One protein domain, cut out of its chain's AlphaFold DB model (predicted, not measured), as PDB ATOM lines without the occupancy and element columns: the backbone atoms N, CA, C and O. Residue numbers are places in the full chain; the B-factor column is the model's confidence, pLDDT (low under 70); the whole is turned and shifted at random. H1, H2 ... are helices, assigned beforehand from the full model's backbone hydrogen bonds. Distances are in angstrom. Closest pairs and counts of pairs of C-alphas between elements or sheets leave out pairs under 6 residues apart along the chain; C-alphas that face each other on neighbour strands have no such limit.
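What this domain is: This is residues 260 to 335 of the 1116 residues of an uncharacterized protein of Tulasnella calospora MUT 4182 (UniProt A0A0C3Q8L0). Two long helices, H1 and H4, make a wide, skewed V: the first turns of H1 meet the first half of H4, and from there the two spread apart. Two short helices, H2 and H3, sit over the later part of H1, away from H4, and a long stretch with no named element, residues 295 to 320, runs from H3 over to the H4 side and back before H4 begins. The printed part has 76 residues with four named helices, in the order H1, H2, H3, H4 along the chain, and no named strand; its class is all helix. It is compact, with a radius of gyration of the C-alphas of 11.9 A and a rounded outline of 34 by 25 by 24 A.

How they stand to each other: Begin with H1, residues 260 to 278, the longest helix. It touches H4, residues 321 to 335, with residues 262 to 266 alone, and H4 touches it with residues 324 to 328 alone. Look there for the closest C-alphas of the two, those of Met 262 and Phe 328, 6.4 A apart. Their lines stand at a steep tilt of 49 degrees, and they run the same way. Farther along H1, H3, residues 291 to 294, is close but not clearly touching; the closest C-alphas, those of Ile 274 and Tyr 294, are 6.9 A apart. H2, residues 284 to 289, and H1 are near each other, with 6 pairs of C-alphas within 10 A. H2 and H3 are close but not clearly touching: the closest C-alphas, those of Leu 287 and Tyr 294, are 7.4 A apart. H2 and H4 are apart, and so are H3 and H4. In H1 every O i to N i+4 pair is within hydrogen-bond range; in H4 10 of 11 are, in H2 1 of 2, and H3 is too short for such a pair.

Where its parts are: Find C-alpha 260 at (-17.393, 7.533, -15.262); from there H1 runs 26.3 A to C-alpha 278 at (-34.882, -10.983, -21.707). H2 spans 8.4 A from Trp 284 to Arg 289, and H3 spans 5.6 A from Ala 291 to Tyr 294. Then go to C-alpha 321 at (-15.091, 4.243, -6.874), where H4 begins; it runs 21.8 A to C-alpha 335 at (-14.438, -12.901, -20.294).

The domain as a whole: The two C-alphas farthest apart are those of Arg 279 and Pro 307, at 35.3 A. The links H1 to H2 and H2 to H3 are tight, while H3 to H4, with 26 residues, is long. The printed part has no cut. The mean pLDDT of the printed part is 82.6; look for values under 70 at residues 276 to 279, of which 276 to 278 belong to H1.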
ATOM      1  N   GLN A 260     -16.154   7.246 -14.528       82.56
ATOM      2  CA  GLN A 260     -17.393   7.533 -15.262       82.56
ATOM      3  C   GLN A 260     -17.472   6.783 -16.607       82.56
ATOM      4  O   GLN A 260     -18.555   6.391 -17.043       82.56
ATOM      5  N   GLN A 261     -16.331   6.535 -17.266       84.94
ATOM      6  CA  GLN A 261     -16.274   5.701 -18.471       84.94
ATOM      7  C   GLN A 261     -16.468   4.214 -18.133       84.94
ATOM      8  O   GLN A 261     -17.183   3.521 -18.856       84.94
ATOM      9  N   MET A 262     -15.902   3.737 -17.017       84.44
ATOM     10  CA  MET A 262     -16.119   2.376 -16.505       84.44
ATOM     11  C   MET A 262     -17.586   2.152 -16.105       84.44
ATOM     12  O   MET A 262     -18.191   1.169 -16.526       84.44
ATOM     13  N   GLU A 263     -18.196   3.091 -15.371       87.19
ATOM     14  CA  GLU A 263     -19.625   3.088 -15.035       87.19
ATOM     15  C   GLU A 263     -20.501   2.992 -16.284       87.19
ATOM     16  O   GLU A 263     -21.419   2.169 -16.330       87.19
ATOM     17  N   LYS A 264     -20.212   3.814 -17.303       87.00
ATOM     18  CA  LYS A 264     -20.939   3.797 -18.575       87.00
ATOM     19  C   LYS A 264     -20.776   2.454 -19.287       87.00
ATOM     20  O   LYS A 264     -21.775   1.886 -19.711       87.00
ATOM     21  N   ALA A 265     -19.559   1.920 -19.376       84.88
ATOM     22  CA  ALA A 265     -19.301   0.630 -20.013       84.88
ATOM     23  C   ALA A 265     -20.051  -0.520 -19.311       84.88
ATOM     24  O   ALA A 265     -20.715  -1.309 -19.982       84.88
ATOM     25  N   ILE A 266     -20.018  -0.580 -17.973       87.44
ATOM     26  CA  ILE A 266     -20.791  -1.553 -17.179       87.44
ATOM     27  C   ILE A 266     -22.291  -1.373 -17.431       87.44
ATOM     28  O   ILE A 266     -23.005  -2.350 -17.658       87.44
ATOM     29  N   ASN A 267     -22.780  -0.131 -17.403       88.38
ATOM     30  CA  ASN A 267     -24.184   0.190 -17.629       88.38
ATOM     31  C   ASN A 267     -24.663  -0.280 -19.005       88.38
ATOM     32  O   ASN A 267     -25.651  -1.009 -19.092       88.38
ATOM     33  N   ASP A 268     -23.941   0.095 -20.058       84.69
ATOM     34  CA  ASP A 268     -24.295  -0.215 -21.438       84.69
ATOM     35  C   ASP A 268     -24.187  -1.730 -21.704       84.69
ATOM     36  O   ASP A 268     -25.063  -2.292 -22.362       84.69
ATOM     37  N   PHE A 269     -23.210  -2.429 -21.107       87.81
ATOM     38  CA  PHE A 269     -23.093  -3.893 -21.163       87.81
ATOM     39  C   PHE A 269     -24.257  -4.614 -20.468       87.81
ATOM     40  O   PHE A 269     -24.940  -5.423 -21.097       87.81
ATOM     41  N   ILE A 270     -24.525  -4.310 -19.192       86.44
ATOM     42  CA  ILE A 270     -25.594  -4.959 -18.417       86.44
ATOM     43  C   ILE A 270     -26.967  -4.666 -19.038       86.44
ATOM     44  O   ILE A 270     -27.809  -5.564 -19.143       86.44
ATOM     45  N   PHE A 271     -27.199  -3.438 -19.512       85.62
ATOM     46  CA  PHE A 271     -28.436  -3.089 -20.209       85.62
ATOM     47  C   PHE A 271     -28.545  -3.773 -21.574       85.62
ATOM     48  O   PHE A 271     -29.629  -4.255 -21.905       85.62
ATOM     49  N   SER A 272     -27.464  -3.856 -22.356       79.31
ATOM     50  CA  SER A 272     -27.466  -4.565 -23.641       79.31
ATOM     51  C   SER A 272     -27.750  -6.056 -23.448       79.31
ATOM     52  O   SER A 272     -28.710  -6.572 -24.022       79.31
ATOM     53  N   GLY A 273     -27.017  -6.728 -22.554       76.31
ATOM     54  CA  GLY A 273     -27.189  -8.153 -22.273       76.31
ATOM     55  C   GLY A 273     -28.606  -8.508 -21.825       76.31
ATOM     56  O   GLY A 273     -29.225  -9.418 -22.379       76.31
ATOM     57  N   ILE A 274     -29.189  -7.734 -20.906       77.56
ATOM     58  CA  ILE A 274     -30.559  -7.982 -20.428       77.56
ATOM     59  C   ILE A 274     -31.605  -7.636 -21.499       77.56
ATOM     60  O   ILE A 274     -32.585  -8.368 -21.655       77.56
ATOM     61  N   LYS A 275     -31.392  -6.579 -22.294       76.75
ATOM     62  CA  LYS A 275     -32.255  -6.238 -23.439       76.75
ATOM     63  C   LYS A 275     -32.227  -7.327 -24.520       76.75
ATOM     64  O   LYS A 275     -33.265  -7.587 -25.122       76.75
ATOM     65  N   MET A 276     -31.086  -7.977 -24.753       68.19
ATOM     66  CA  MET A 276     -30.952  -9.077 -25.717       68.19
ATOM     67  C   MET A 276     -31.560 -10.384 -25.186       68.19
ATOM     68  O   MET A 276     -32.416 -10.968 -25.851       68.19
ATOM     69  N   LEU A 277     -31.178 -10.818 -23.978       66.00
ATOM     70  CA  LEU A 277     -31.599 -12.103 -23.401       66.00
ATOM     71  C   LEU A 277     -33.061 -12.119 -22.933       66.00
ATOM     72  O   LEU A 277     -33.764 -13.104 -23.148       66.00
ATOM     73  N   HIS A 278     -33.536 -11.042 -22.298       65.38
ATOM     74  CA  HIS A 278     -34.882 -10.983 -21.707       65.38
ATOM     75  C   HIS A 278     -35.886 -10.181 -22.556       65.38
ATOM     76  O   HIS A 278     -37.071 -10.170 -22.233       65.38
ATOM     77  N   ARG A 279     -35.440  -9.499 -23.625       66.38
ATOM     78  CA  ARG A 279     -36.267  -8.686 -24.552       66.38
ATOM     79  C   ARG A 279     -37.107  -7.572 -23.898       66.38
ATOM     80  O   ARG A 279     -37.992  -7.005 -24.533       66.38
ATOM     81  N   ILE A 280     -36.801  -7.208 -22.652       71.06
ATOM     82  CA  ILE A 280     -37.407  -6.081 -21.929       71.06
ATOM     83  C   ILE A 280     -36.545  -4.819 -22.049       71.06
ATOM     84  O   ILE A 280     -35.334  -4.897 -22.246       71.06
ATOM     85  N   ARG A 281     -37.146  -3.637 -21.858       74.06
ATOM     86  CA  ARG A 281     -36.386  -2.402 -21.608       74.06
ATOM     87  C   ARG A 281     -35.878  -2.429 -20.155       74.06
ATOM     88  O   ARG A 281     -36.721  -2.387 -19.253       74.06
ATOM     89  N   PRO A 282     -34.560  -2.516 -19.903       77.62
ATOM     90  CA  PRO A 282     -34.025  -2.534 -18.545       77.62
ATOM     91  C   PRO A 282     -34.177  -1.163 -17.871       77.62
ATOM     92  O   PRO A 282     -34.190  -0.123 -18.531       77.62
ATOM     93  N   SER A 283     -34.276  -1.170 -16.543       84.31
ATOM     94  CA  SER A 283     -34.120   0.011 -15.689       84.31
ATOM     95  C   SER A 283     -33.491  -0.424 -14.369       84.31
ATOM     96  O   SER A 283     -33.811  -1.506 -13.867       84.31
ATOM     97  N   TRP A 284     -32.596   0.387 -13.801       83.50
ATOM     98  CA  TRP A 284     -31.825  -0.022 -12.624       83.50
ATOM     99  C   TRP A 284     -32.709  -0.401 -11.437       83.50
ATOM    100  O   TRP A 284     -32.461  -1.437 -10.835       83.50
ATOM    101  N   ASP A 285     -33.817   0.301 -11.197       79.94
ATOM    102  CA  ASP A 285     -34.758  -0.011 -10.104       79.94
ATOM    103  C   ASP A 285     -35.402  -1.403 -10.220       79.94
ATOM    104  O   ASP A 285     -35.869  -1.956  -9.229       79.94
ATOM    105  N   LYS A 286     -35.443  -1.982 -11.429       78.75
ATOM    106  CA  LYS A 286     -35.883  -3.366 -11.662       78.75
ATOM    107  C   LYS A 286     -34.724  -4.356 -11.587       78.75
ATOM    108  O   LYS A 286     -34.941  -5.491 -11.172       78.75
ATOM    109  N   LEU A 287     -33.516  -3.947 -11.981       80.94
ATOM    110  CA  LEU A 287     -32.328  -4.798 -11.905       80.94
ATOM    111  C   LEU A 287     -31.853  -4.988 -10.464       80.94
ATOM    112  O   LEU A 287     -31.547  -6.111 -10.090       80.94
ATOM    113  N   THR A 288     -31.845  -3.936  -9.644       82.25
ATOM    114  CA  THR A 288     -31.424  -4.017  -8.238       82.25
ATOM    115  C   THR A 288     -32.430  -4.811  -7.401       82.25
ATOM    116  O   THR A 288     -32.052  -5.754  -6.711       82.25
ATOM    117  N   ARG A 289     -33.735  -4.516  -7.532       79.50
ATOM    118  CA  ARG A 289     -34.813  -5.210  -6.796       79.50
ATOM    119  C   ARG A 289     -34.967  -6.693  -7.152       79.50
ATOM    120  O   ARG A 289     -35.475  -7.449  -6.332       79.50
ATOM    121  N   PHE A 290     -34.556  -7.111  -8.351       79.81
ATOM    122  CA  PHE A 290     -34.751  -8.481  -8.846       79.81
ATOM    123  C   PHE A 290     -33.474  -9.097  -9.449       79.81
ATOM    124  O   PHE A 290     -33.562  -9.931 -10.350       79.81
ATOM    125  N   ALA A 291     -32.285  -8.713  -8.965       79.50
ATOM    126  CA  ALA A 291     -30.982  -9.081  -9.547       79.50
ATOM    127  C   ALA A 291     -30.825 -10.586  -9.840       79.50
ATOM    128  O   ALA A 291     -30.404 -10.968 -10.932       79.50
ATOM    129  N   SER A 292     -31.277 -11.439  -8.914       78.88
ATOM    130  CA  SER A 292     -31.285 -12.909  -9.015       78.88
ATOM    131  C   SER A 292     -32.188 -13.491 -10.119       78.88
ATOM    132  O   SER A 292     -32.251 -14.713 -10.280       78.88
ATOM    133  N   THR A 293     -32.891 -12.648 -10.879       78.94
ATOM    134  CA  THR A 293     -33.659 -13.016 -12.084       78.94
ATOM    135  C   THR A 293     -32.816 -12.902 -13.355       78.94
ATOM    136  O   THR A 293     -33.050 -13.639 -14.311       78.94
ATOM    137  N   TYR A 294     -31.836 -11.993 -13.364       78.75
ATOM    138  CA  TYR A 294     -31.070 -11.602 -14.552       78.75
ATOM    139  C   TYR A 294     -29.631 -12.132 -14.527       78.75
ATOM    140  O   TYR A 294     -29.113 -12.562 -15.555       78.75
ATOM    141  N   ILE A 295     -29.006 -12.147 -13.350       83.88
ATOM    142  CA  ILE A 295     -27.644 -12.643 -13.109       83.88
ATOM    143  C   ILE A 295     -27.652 -13.695 -11.991       83.88
ATOM    144  O   ILE A 295     -28.657 -13.852 -11.291       83.88
ATOM    145  N   ASP A 296     -26.539 -14.402 -11.799       82.38
ATOM    146  CA  ASP A 296     -26.310 -15.213 -10.597       82.38
ATOM    147  C   ASP A 296     -25.559 -14.398  -9.520       82.38
ATOM    148  O   ASP A 296     -24.377 -14.102  -9.704       82.38
ATOM    149  N   PRO A 297     -26.185 -14.052  -8.375       81.25
ATOM    150  CA  PRO A 297     -25.522 -13.298  -7.310       81.25
ATOM    151  C   PRO A 297     -24.362 -14.042  -6.633       81.25
ATOM    152  O   PRO A 297     -23.555 -13.403  -5.962       81.25
ATOM    153  N   LYS A 298     -24.256 -15.373  -6.786       81.75
ATOM    154  CA  LYS A 298     -23.102 -16.137  -6.279       81.75
ATOM    155  C   LYS A 298     -21.826 -15.844  -7.078       81.75
ATOM    156  O   LYS A 298     -20.736 -15.901  -6.518       81.75
ATOM    157  N   ARG A 299     -21.981 -15.476  -8.356       84.38
ATOM    158  CA  ARG A 299     -20.931 -15.172  -9.347       84.38
ATOM    159  C   ARG A 299     -20.669 -13.666  -9.483       84.38
ATOM    160  O   ARG A 299     -20.464 -13.141 -10.575       84.38
ATOM    161  N   MET A 300     -20.736 -12.958  -8.361       88.12
ATOM    162  CA  MET A 300     -20.331 -11.556  -8.228       88.12
ATOM    163  C   MET A 300     -18.968 -11.488  -7.522       88.12
ATOM    164  O   MET A 300     -18.626 -12.429  -6.799       88.12
ATOM    165  N   PRO A 301     -18.179 -10.409  -7.671       90.06
ATOM    166  CA  PRO A 301     -16.941 -10.265  -6.910       90.06
ATOM    167  C   PRO A 301     -17.249 -10.107  -5.413       90.06
ATOM    168  O   PRO A 301     -18.391  -9.851  -5.022       90.06
ATOM    169  N   MET A 302     -16.234 -10.237  -4.559       87.94
ATOM    170  CA  MET A 302     -16.361  -9.800  -3.165       87.94
ATOM    171  C   MET A 302     -16.520  -8.276  -3.111       87.94
ATOM    172  O   MET A 302     -15.983  -7.556  -3.955       87.94
ATOM    173  N   ASP A 303     -17.283  -7.790  -2.140       86.94
ATOM    174  CA  ASP A 303     -17.503  -6.367  -1.925       86.94
ATOM    175  C   ASP A 303     -16.269  -5.749  -1.230       86.94
ATOM    176  O   ASP A 303     -15.961  -6.142  -0.104       86.94
ATOM    177  N   PRO A 304     -15.534  -4.809  -1.860       85.38
ATOM    178  CA  PRO A 304     -14.348  -4.206  -1.248       85.38
ATOM    179  C   PRO A 304     -14.678  -3.353  -0.017       85.38
ATOM    180  O   PRO A 304     -13.805  -3.147   0.822       85.38
ATOM    181  N   ASP A 305     -15.922  -2.880   0.104       82.50
ATOM    182  CA  ASP A 305     -16.348  -2.005   1.194       82.50
ATOM    183  C   ASP A 305     -17.027  -2.799   2.341       82.50
ATOM    184  O   ASP A 305     -17.324  -2.225   3.390       82.50
ATOM    185  N   VAL A 306     -17.304  -4.105   2.160       83.06
ATOM    186  CA  VAL A 306     -17.960  -4.975   3.163       83.06
ATOM    187  C   VAL A 306     -17.325  -6.380   3.168       83.06
ATOM    188  O   VAL A 306     -17.644  -7.201   2.300       83.06
ATOM    189  N   PRO A 307     -16.463  -6.717   4.149       75.38
ATOM    190  CA  PRO A 307     -15.767  -8.002   4.170       75.38
ATOM    191  C   PRO A 307     -16.737  -9.188   4.262       75.38
ATOM    192  O   PRO A 307     -17.779  -9.124   4.911       75.38
ATOM    193  N   ASN A 308     -16.369 -10.295   3.611       78.12
ATOM    194  CA  ASN A 308     -17.145 -11.539   3.495       78.12
ATOM    195  C   ASN A 308     -18.519 -11.430   2.794       78.12
ATOM    196  O   ASN A 308     -19.197 -12.449   2.652       78.12
ATOM    197  N   GLN A 309     -18.906 -10.265   2.263       82.94
ATOM    198  CA  GLN A 309     -20.103 -10.116   1.432       82.94
ATOM    199  C   GLN A 309     -19.754 -10.129  -0.070       82.94
ATOM    200  O   GLN A 309     -18.726  -9.608  -0.493       82.94
ATOM    201  N   ARG A 310     -20.622 -10.720  -0.906       85.94
ATOM    202  CA  ARG A 310     -20.548 -10.608  -2.378       85.94
ATOM    203  C   ARG A 310     -21.199  -9.294  -2.825       85.94
ATOM    204  O   ARG A 310     -22.254  -8.923  -2.307       85.94
ATOM    205  N   LEU A 311     -20.585  -8.604  -3.785       87.44
ATOM    206  CA  LEU A 311     -21.023  -7.295  -4.271       87.44
ATOM    207  C   LEU A 311     -22.458  -7.368  -4.808       87.44
ATOM    208  O   LEU A 311     -22.746  -8.081  -5.770       87.44
ATOM    209  N   GLN A 312     -23.366  -6.605  -4.199       85.25
ATOM    210  CA  GLN A 312     -24.750  -6.536  -4.663       85.25
ATOM    211  C   GLN A 312     -24.836  -5.739  -5.970       85.25
ATOM    212  O   GLN A 312     -24.191  -4.702  -6.123       85.25
ATOM    213  N   LEU A 313     -25.674  -6.194  -6.908       84.62
ATOM    214  CA  LEU A 313     -25.905  -5.468  -8.154       84.62
ATOM    215  C   LEU A 313     -26.649  -4.155  -7.865       84.62
ATOM    216  O   LEU A 313     -27.847  -4.151  -7.580       84.62
ATOM    217  N   GLN A 314     -25.924  -3.048  -7.972       84.25
ATOM    218  CA  GLN A 314     -26.409  -1.678  -7.815       84.25
ATOM    219  C   GLN A 314     -26.200  -0.897  -9.123       84.25
ATOM    220  O   GLN A 314     -25.512  -1.366 -10.031       84.25
ATOM    221  N   LYS A 315     -26.796   0.295  -9.240       88.00
ATOM    222  CA  LYS A 315     -26.498   1.206 -10.358       88.00
ATOM    223  C   LYS A 315     -25.022   1.634 -10.254       88.00
ATOM    224  O   LYS A 315     -24.650   2.086  -9.175       88.00
ATOM    225  N   PRO A 316     -24.206   1.577 -11.327       87.00
ATOM    226  CA  PRO A 316     -22.791   1.957 -11.256       87.00
ATOM    227  C   PRO A 316     -22.566   3.366 -10.686       87.00
ATOM    228  O   PRO A 316     -21.786   3.517  -9.757       87.00
ATOM    229  N   SER A 317     -23.370   4.355 -11.098       84.50
ATOM    230  CA  SER A 317     -23.328   5.733 -10.565       84.50
ATOM    231  C   SER A 317     -23.891   5.907  -9.138       84.50
ATOM    232  O   SER A 317     -24.316   7.003  -8.764       84.50
ATOM    233  N   ALA A 318     -24.039   4.818  -8.391       84.12
ATOM    234  CA  ALA A 318     -24.396   4.784  -6.973       84.12
ATOM    235  C   ALA A 318     -23.475   3.830  -6.180       84.12
ATOM    236  O   ALA A 318     -23.685   3.623  -4.988       84.12
ATOM    237  N   MET A 319     -22.470   3.247  -6.840       85.62
ATOM    238  CA  MET A 319     -21.383   2.504  -6.212       85.62
ATOM    239  C   MET A 319     -20.257   3.465  -5.800       85.62
ATOM    240  O   MET A 319     -20.125   4.561  -6.341       85.62
ATOM    241  N   SER A 320     -19.413   3.037  -4.864       87.31
ATOM    242  CA  SER A 320     -18.129   3.687  -4.586       87.31
ATOM    243  C   SER A 320     -17.146   3.481  -5.744       87.31
ATOM    244  O   SER A 320     -17.235   2.508  -6.498       87.31
ATOM    245  N   GLU A 321     -16.153   4.363  -5.866       85.50
ATOM    246  CA  GLU A 321     -15.091   4.243  -6.874       85.50
ATOM    247  C   GLU A 321     -14.317   2.912  -6.759       85.50
ATOM    248  O   GLU A 321     -13.961   2.307  -7.775       85.50
ATOM    249  N   THR A 322     -14.118   2.410  -5.534       86.25
ATOM    250  CA  THR A 322     -13.572   1.074  -5.248       86.25
ATOM    251  C   THR A 322     -14.450  -0.029  -5.836       86.25
ATOM    252  O   THR A 322     -13.952  -0.859  -6.601       86.25
ATOM    253  N   ARG A 323     -15.760  -0.021  -5.553       88.56
ATOM    254  CA  ARG A 323     -16.718  -1.002  -6.094       88.56
ATOM    255  C   ARG A 323     -16.798  -0.973  -7.621       88.56
ATOM    256  O   ARG A 323     -16.791  -2.043  -8.228       88.56
ATOM    257  N   VAL A 324     -16.816   0.208  -8.252       88.75
ATOM    258  CA  VAL A 324     -16.822   0.325  -9.725       88.75
ATOM    259  C   VAL A 324     -15.566  -0.309 -10.324       88.75
ATOM    260  O   VAL A 324     -15.685  -1.145 -11.217       88.75
ATOM    261  N   LYS A 325     -14.370   0.026  -9.818       88.38
ATOM    262  CA  LYS A 325     -13.101  -0.527 -10.325       88.38
ATOM    263  C   LYS A 325     -13.006  -2.043 -10.127       88.38
ATOM    264  O   LYS A 325     -12.582  -2.748 -11.044       88.38
ATOM    265  N   VAL A 326     -13.438  -2.555  -8.971       89.88
ATOM    266  CA  VAL A 326     -13.485  -4.001  -8.691       89.88
ATOM    267  C   VAL A 326     -14.459  -4.715  -9.629       89.88
ATOM    268  O   VAL A 326     -14.090  -5.734 -10.212       89.88
ATOM    269  N   PHE A 327     -15.665  -4.180  -9.844       91.44
ATOM    270  CA  PHE A 327     -16.650  -4.803 -10.732       91.44
ATOM    271  C   PHE A 327     -16.234  -4.729 -12.209       91.44
ATOM    272  O   PHE A 327     -16.364  -5.721 -12.923       91.44
ATOM    273  N   PHE A 328     -15.656  -3.607 -12.652       89.62
ATOM    274  CA  PHE A 328     -15.098  -3.446 -13.999       89.62
ATOM    275  C   PHE A 328     -14.001  -4.481 -14.278       89.62
ATOM    276  O   PHE A 328     -14.080  -5.213 -15.266       89.62
ATOM    277  N   LYS A 329     -13.019  -4.605 -13.371       88.12
ATOM    278  CA  LYS A 329     -11.942  -5.598 -13.490       88.12
ATOM    279  C   LYS A 329     -12.487  -7.028 -13.462       88.12
ATOM    280  O   LYS A 329     -12.105  -7.825 -14.306       88.12
ATOM    281  N   PHE A 330     -13.409  -7.341 -12.551       89.25
ATOM    282  CA  PHE A 330     -14.030  -8.666 -12.461       89.25
ATOM    283  C   PHE A 330     -14.781  -9.067 -13.739       89.25
ATOM    284  O   PHE A 330     -14.698 -10.220 -14.159       89.25
ATOM    285  N   LEU A 331     -15.490  -8.130 -14.380       85.69
ATOM    286  CA  LEU A 331     -16.172  -8.393 -15.647       85.69
ATOM    287  C   LEU A 331     -15.177  -8.676 -16.781       85.69
ATOM    288  O   LEU A 331     -15.405  -9.614 -17.536       85.69
ATOM    289  N   ILE A 332     -14.064  -7.939 -16.873       83.69
ATOM    290  CA  ILE A 332     -12.986  -8.234 -17.836       83.69
ATOM    291  C   ILE A 332     -12.423  -9.636 -17.554       83.69
ATOM    292  O   ILE A 332     -12.471 -10.499 -18.430       83.69
ATOM    293  N   SER A 333     -12.032  -9.901 -16.303       79.81
ATOM    294  CA  SER A 333     -11.465 -11.182 -15.862       79.81
ATOM    295  C   SER A 333     -12.410 -12.387 -16.009       79.81
ATOM    296  O   SER A 333     -11.979 -13.538 -15.997       79.81
ATOM    297  N   SER A 334     -13.715 -12.141 -16.168       79.00
ATOM    298  CA  SER A 334     -14.726 -13.173 -16.444       79.00
ATOM    299  C   SER A 334     -14.817 -13.567 -17.923       79.00
ATOM    300  O   SER A 334     -15.370 -14.622 -18.226       79.00
ATOM    301  N   TYR A 335     -14.313 -12.732 -18.839       72.56
ATOM    302  CA  TYR A 335     -14.438 -12.901 -20.294       72.56
ATOM    303  C   TYR A 335     -13.096 -12.873 -21.054       72.56
ATOM    304  O   TYR A 335     -13.081 -13.091 -22.269       72.56
TER     305      TYR A 335